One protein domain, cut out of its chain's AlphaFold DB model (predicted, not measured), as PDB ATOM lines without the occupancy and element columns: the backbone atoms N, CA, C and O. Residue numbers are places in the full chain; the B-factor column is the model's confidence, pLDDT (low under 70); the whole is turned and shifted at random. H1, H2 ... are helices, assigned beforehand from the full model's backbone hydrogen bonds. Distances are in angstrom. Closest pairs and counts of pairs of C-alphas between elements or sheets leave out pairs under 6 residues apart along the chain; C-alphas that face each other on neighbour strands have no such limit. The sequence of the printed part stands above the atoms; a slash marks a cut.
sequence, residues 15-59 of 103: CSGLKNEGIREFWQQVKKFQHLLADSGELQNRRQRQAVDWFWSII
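This is residues 15 to 59 of the 103 residues of an uncharacterized protein of Gammaproteobacteria bacterium (UniProt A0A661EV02). Two helices of nearly equal length, H1 and H2, meet near their ends and make an open L, with residues 40 and 41 at the corner. The far part of H2, residues 47 to 59, sticks out as one arm, and residues 15 to 22 form a curled-over loop at the far end of the other arm, H1. The printed part has 45 residues with two named helices, H1 then H2, and no named strand; its class is all helix. It is extended, with a radius of gyration of the C-alphas of 15.4 A, and flat, spanning 43 by 27 by 7 A.

The longest helix by residues is H2, residues 42 to 59, which measures 25.9 A from first to last C-alpha. It begins at C-alpha 42 at (-80.434, 20.733, -34.406) and ends at C-alpha 59 at (-93.780, 33.868, -52.243). H1, residues 23 to 39, measures 24.5 A and begins at C-alpha 23 at (-66.657, 40.699, -26.858).

H2 and H1 only just touch, with 3 pairs of C-alphas within 8 A, and they touch only at the corner by their link. The closest C-alphas are those of Leu 37 and Leu 43, 4.8 A apart. H1 touches H2 with residues 34 to 38 alone, and H2 touches H1 with residues 43 to 44 alone. Their lines are about perpendicular, at 86 degrees, and their centres are 21.5 A apart. In H1 and H2 every O i to N i+4 pair is within hydrogen-bond range.

The two C-alphas farthest apart are those of Lys 19 and Ile 59, at 43.4 A. The link from H1 to H2 is tight, with 2 residues between them. Residues 16 to 22 stand free, as do residues 27 to 32 of H1 and 47 to 59 of H2. The printed part has no cut. The mean pLDDT of the printed part is 96.1, and no printed residue is under 70.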
ATOM      1  N   CYS A  15     -71.264  43.629 -22.182       95.56
ATOM      2  CA  CYS A  15     -70.342  43.948 -23.271       95.56
ATOM      3  C   CYS A  15     -70.290  45.461 -23.515       95.56
ATOM      4  O   CYS A  15     -71.316  46.139 -23.460       95.56
ATOM      5  N   SER A  16     -69.110  45.976 -23.865       95.56
ATOM      6  CA  SER A  16     -68.931  47.337 -24.375       95.56
ATOM      7  C   SER A  16     -68.124  47.296 -25.664       95.56
ATOM      8  O   SER A  16     -66.920  47.056 -25.643       95.56
ATOM      9  N   GLY A  17     -68.784  47.563 -26.795       94.38
ATOM     10  CA  GLY A  17     -68.111  47.640 -28.095       94.38
ATOM     11  C   GLY A  17     -67.090  48.777 -28.159       94.38
ATOM     12  O   GLY A  17     -66.011  48.596 -28.708       94.38
ATOM     13  N   LEU A  18     -67.387  49.917 -27.523       96.38
ATOM     14  CA  LEU A  18     -66.483  51.071 -27.473       96.38
ATOM     15  C   LEU A  18     -65.200  50.772 -26.687       96.38
ATOM     16  O   LEU A  18     -64.123  51.200 -27.089       96.38
ATOM     17  N   LYS A  19     -65.317  50.048 -25.568       96.19
ATOM     18  CA  LYS A  19     -64.177  49.692 -24.708       96.19
ATOM     19  C   LYS A  19     -63.544  48.344 -25.058       96.19
ATOM     20  O   LYS A  19     -62.564  47.955 -24.435       96.19
ATOM     21  N   ASN A  20     -64.096  47.633 -26.044       93.12
ATOM     22  CA  ASN A  20     -63.712  46.271 -26.407       93.12
ATOM     23  C   ASN A  20     -63.776  45.270 -25.226       93.12
ATOM     24  O   ASN A  20     -62.952  44.364 -25.112       93.12
ATOM     25  N   GLU A  21     -64.763  45.428 -24.342       97.38
ATOM     26  CA  GLU A  21     -64.978  44.586 -23.155       97.38
ATOM     27  C   GLU A  21     -66.089  43.558 -23.417       97.38
ATOM     28  O   GLU A  21     -67.106  43.881 -24.036       97.38
ATOM     29  N   GLY A  22     -65.921  42.316 -22.951       95.44
ATOM     30  CA  GLY A  22     -66.943  41.259 -23.035       95.44
ATOM     31  C   GLY A  22     -67.113  40.609 -24.416       95.44
ATOM     32  O   GLY A  22     -67.765  39.571 -24.539       95.44
ATOM     33  N   ILE A  23     -66.510  41.174 -25.470       96.12
ATOM     34  CA  ILE A  23     -66.657  40.699 -26.858       96.12
ATOM     35  C   ILE A  23     -66.067  39.293 -27.044       96.12
ATOM     36  O   ILE A  23     -66.649  38.446 -27.727       96.12
ATOM     37  N   ARG A  24     -64.918  39.016 -26.416       96.25
ATOM     38  CA  ARG A  24     -64.256  37.706 -26.495       96.25
ATOM     39  C   ARG A  24     -65.091  36.637 -25.794       96.25
ATOM     40  O   ARG A  24     -65.273  35.548 -26.336       96.25
ATOM     41  N   GLU A  25     -65.591  36.951 -24.608       96.06
ATOM     42  CA  GLU A  25     -66.417  36.086 -23.772       96.06
ATOM     43  C   GLU A  25     -67.738  35.769 -24.478       96.06
ATOM     44  O   GLU A  25     -68.130  34.603 -24.566       96.06
ATOM     45  N   PHE A  26     -68.376  36.785 -25.065       96.06
ATOM     46  CA  PHE A  26     -69.550  36.622 -25.916       96.06
ATOM     47  C   PHE A  26     -69.275  35.651 -27.069       96.06
ATOM     48  O   PHE A  26     -70.001  34.670 -27.241       96.06
ATOM     49  N   TRP A  27     -68.188  35.858 -27.821       96.25
ATOM     50  CA  TRP A  27     -67.853  34.995 -28.955       96.25
ATOM     51  C   TRP A  27     -67.591  33.542 -28.545       96.25
ATOM     52  O   TRP A  27     -67.966  32.604 -29.251       96.25
ATOM     53  N   GLN A  28     -66.986  33.321 -27.375       96.88
ATOM     54  CA  GLN A  28     -66.826  31.974 -26.831       96.88
ATOM     55  C   GLN A  28     -68.176  31.302 -26.560       96.88
ATOM     56  O   GLN A  28     -68.321  30.119 -26.868       96.88
ATOM     57  N   GLN A  29     -69.169  32.028 -26.035       96.38
ATOM     58  CA  GLN A  29     -70.511  31.470 -25.840       96.38
ATOM     59  C   GLN A  29     -71.220  31.181 -27.160       96.38
ATOM     60  O   GLN A  29     -71.835  30.125 -27.285       96.38
ATOM     61  N   VAL A  30     -71.078  32.048 -28.170       96.00
ATOM     62  CA  VAL A  30     -71.606  31.785 -29.521       96.00
ATOM     63  C   VAL A  30     -71.047  30.473 -30.070       96.00
ATOM     64  O   VAL A  30     -71.811  29.619 -30.521       96.00
ATOM     65  N   LYS A  31     -69.729  30.259 -29.968       97.19
ATOM     66  CA  LYS A  31     -69.105  29.004 -30.410       97.19
ATOM     67  C   LYS A  31     -69.599  27.795 -29.619       97.19
ATOM     68  O   LYS A  31     -69.860  26.765 -30.231       97.19
ATOM     69  N   LYS A  32     -69.749  27.897 -28.294       95.94
ATOM     70  CA  LYS A  32     -70.296  26.804 -27.466       95.94
ATOM     71  C   LYS A  32     -71.711  26.426 -27.900       95.94
ATOM     72  O   LYS A  32     -71.993  25.247 -28.080       95.94
ATOM     73  N   PHE A  33     -72.565  27.421 -28.132       95.56
ATOM     74  CA  PHE A  33     -73.919  27.197 -28.626       95.56
ATOM     75  C   PHE A  33     -73.920  26.537 -30.009       95.56
ATOM     76  O   PHE A  33     -74.646  25.574 -30.234       95.56
ATOM     77  N   GLN A  34     -73.065  27.012 -30.920       95.44
ATOM     78  CA  GLN A  34     -72.922  26.426 -32.250       95.44
ATOM     79  C   GLN A  34     -72.516  24.948 -32.190       95.44
ATOM     80  O   GLN A  34     -73.109  24.152 -32.910       95.44
ATOM     81  N   HIS A  35     -71.544  24.583 -31.345       95.81
ATOM     82  CA  HIS A  35     -71.118  23.187 -31.183       95.81
ATOM     83  C   HIS A  35     -72.255  22.330 -30.625       95.81
ATOM     84  O   HIS A  35     -72.601  21.329 -31.235       95.81
ATOM     85  N   LEU A  36     -72.930  22.782 -29.562       95.19
ATOM     86  CA  LEU A  36     -74.073  22.063 -28.987       95.19
ATOM     87  C   LEU A  36     -75.177  21.786 -30.023       95.19
ATOM     88  O   LEU A  36     -75.737  20.689 -30.077       95.19
ATOM     89  N   LEU A  37     -75.496  22.772 -30.864       95.00
ATOM     90  CA  LEU A  37     -76.486  22.597 -31.927       95.00
ATOM     91  C   LEU A  37     -75.987  21.705 -33.071       95.00
ATOM     92  O   LEU A  37     -76.793  21.022 -33.698       95.00
ATOM     93  N   ALA A  38     -74.694  21.752 -33.389       93.88
ATOM     94  CA  ALA A  38     -74.107  20.923 -34.434       93.88
ATOM     95  C   ALA A  38     -74.073  19.449 -34.006       93.88
ATOM     96  O   ALA A  38     -74.542  18.599 -34.758       93.88
ATOM     97  N   ASP A  39     -73.623  19.172 -32.782       94.19
ATOM     98  CA  ASP A  39     -73.502  17.820 -32.224       94.19
ATOM     99  C   ASP A  39     -74.866  17.130 -32.090       94.19
ATOM    100  O   ASP A  39     -74.988  15.923 -32.285       94.19
ATOM    101  N   SER A  40     -75.920  17.901 -31.807       93.31
ATOM    102  CA  SER A  40     -77.301  17.399 -31.752       93.31
ATOM    103  C   SER A  40     -78.000  17.324 -33.118       93.31
ATOM    104  O   SER A  40     -79.143  16.876 -33.187       93.31
ATOM    105  N   GLY A  41     -77.378  17.806 -34.202       94.38
ATOM    106  CA  GLY A  41     -78.007  17.947 -35.525       94.38
ATOM    107  C   GLY A  41     -79.064  19.061 -35.622       94.38
ATOM    108  O   GLY A  41     -79.528  19.404 -36.713       94.38
ATOM    109  N   GLU A  42     -79.411  19.694 -34.500       94.19
ATOM    110  CA  GLU A  42     -80.434  20.733 -34.406       94.19
ATOM    111  C   GLU A  42     -80.080  21.976 -35.239       94.19
ATOM    112  O   GLU A  42     -80.973  22.643 -35.767       94.19
ATOM    113  N   LEU A  43     -78.787  22.271 -35.434       93.94
ATOM    114  CA  LEU A  43     -78.344  23.370 -36.298       93.94
ATOM    115  C   LEU A  43     -78.839  23.196 -37.740       93.94
ATOM    116  O   LEU A  43     -79.321  24.152 -38.351       93.94
ATOM    117  N   GLN A  44     -78.734  21.981 -38.279       95.75
ATOM    118  CA  GLN A  44     -79.151  21.691 -39.647       95.75
ATOM    119  C   GLN A  44     -80.678  21.704 -39.771       95.75
ATOM    120  O   GLN A  44     -81.211  22.328 -40.689       95.75
ATOM    121  N   ASN A  45     -81.384  21.119 -38.800       95.25
ATOM    122  CA  ASN A  45     -82.849  21.136 -38.754       95.25
ATOM    123  C   ASN A  45     -83.408  22.564 -38.673       95.25
ATOM    124  O   ASN A  45     -84.423  22.890 -39.289       95.25
ATOM    125  N   ARG A  46     -82.759  23.452 -37.908       94.19
ATOM    126  CA  ARG A  46     -83.122  24.878 -37.857       94.19
ATOM    127  C   ARG A  46     -82.938  25.560 -39.200       94.19
ATOM    128  O   ARG A  46     -83.848  26.251 -39.636       94.19
ATOM    129  N   ARG A  47     -81.801  25.340 -39.863       96.44
ATOM    130  CA  ARG A  47     -81.523  25.919 -41.185       96.44
ATOM    131  C   ARG A  47     -82.536  25.476 -42.234       96.44
ATOM    132  O   ARG A  47     -82.982  26.303 -43.014       96.44
ATOM    133  N   GLN A  48     -82.927  24.203 -42.231       97.75
ATOM    134  CA  GLN A  48     -83.952  23.693 -43.145       97.75
ATOM    135  C   GLN A  48     -85.310  24.359 -42.906       97.75
ATOM    136  O   GLN A  48     -85.919  24.837 -43.858       97.75
ATOM    137  N   ARG A  49     -85.753  24.461 -41.644       96.94
ATOM    138  CA  ARG A  49     -86.995  25.177 -41.295       96.94
ATOM    139  C   ARG A  49     -86.940  26.640 -41.731       96.94
ATOM    140  O   ARG A  49     -87.814  27.084 -42.459       96.94
ATOM    141  N   GLN A  50     -85.855  27.340 -41.401       97.81
ATOM    142  CA  GLN A  50     -85.645  28.732 -41.811       97.81
ATOM    143  C   GLN A  50     -85.631  28.905 -43.333       97.81
ATOM    144  O   GLN A  50     -86.137  29.902 -43.826       97.81
ATOM    145  N   ALA A  51     -85.065  27.957 -44.083       98.06
ATOM    146  CA  ALA A  51     -85.070  28.007 -45.541       98.06
ATOM    147  C   ALA A  51     -86.490  27.875 -46.112       98.06
ATOM    148  O   ALA A  51     -86.833  28.593 -47.047       98.06
ATOM    149  N   VAL A  52     -87.320  27.000 -45.533       98.31
ATOM    150  CA  VAL A  52     -88.736  26.866 -45.907       98.31
ATOM    151  C   VAL A  52     -89.521  28.126 -45.537       98.31
ATOM    152  O   VAL A  52     -90.268  28.637 -46.367       98.31
ATOM    153  N   ASP A  53     -89.315  28.674 -44.340       98.00
ATOM    154  CA  ASP A  53     -89.960  29.922 -43.914       98.00
ATOM    155  C   ASP A  53     -89.559  31.093 -44.827       98.00
ATOM    156  O   ASP A  53     -90.394  31.893 -45.250       98.00
ATOM    157  N   TRP A  54     -88.274  31.170 -45.186       97.94
ATOM    158  CA  TRP A  54     -87.754  32.173 -46.111       97.94
ATOM    159  C   TRP A  54     -88.342  32.021 -47.515       97.94
ATOM    160  O   TRP A  54     -88.715  33.012 -48.141       97.94
ATOM    161  N   PHE A  55     -88.475  30.785 -47.997       98.19
ATOM    162  CA  PHE A  55     -89.128  30.483 -49.266       98.19
ATOM    163  C   PHE A  55     -90.577  30.990 -49.297       98.19
ATOM    164  O   PHE A  55     -90.952  31.692 -50.237       98.19
ATOM    165  N   TRP A  56     -91.365  30.723 -48.251       98.12
ATOM    166  CA  TRP A  56     -92.728  31.251 -48.147       98.12
ATOM    167  C   TRP A  56     -92.760  32.776 -48.056       98.12
ATOM    168  O   TRP A  56     -93.563  33.404 -48.739       98.12
ATOM    169  N   SER A  57     -91.833  33.392 -47.319       97.88
ATOM    170  CA  SER A  57     -91.721  34.855 -47.270       97.88
ATOM    171  C   SER A  57     -91.481  35.468 -48.654       97.88
ATOM    172  O   SER A  57     -92.056  36.509 -48.978       97.88
ATOM    173  N   ILE A  58     -90.665  34.828 -49.498       97.56
ATOM    174  CA  ILE A  58     -90.455  35.271 -50.881       97.56
ATOM    175  C   ILE A  58     -91.756  35.166 -51.684       97.56
ATOM    176  O   ILE A  58     -92.097  36.116 -52.389       97.56
ATOM    177  N   ILE A  59     -92.490  34.055 -51.562       96.44
ATOM    178  CA  ILE A  59     -93.780  33.868 -52.243       96.44
ATOM    179  C   ILE A  59     -94.781  34.940 -51.809       96.44
ATOM    180  O   ILE A  59     -95.338  35.627 -52.663       96.44
TER     181      ILE A  59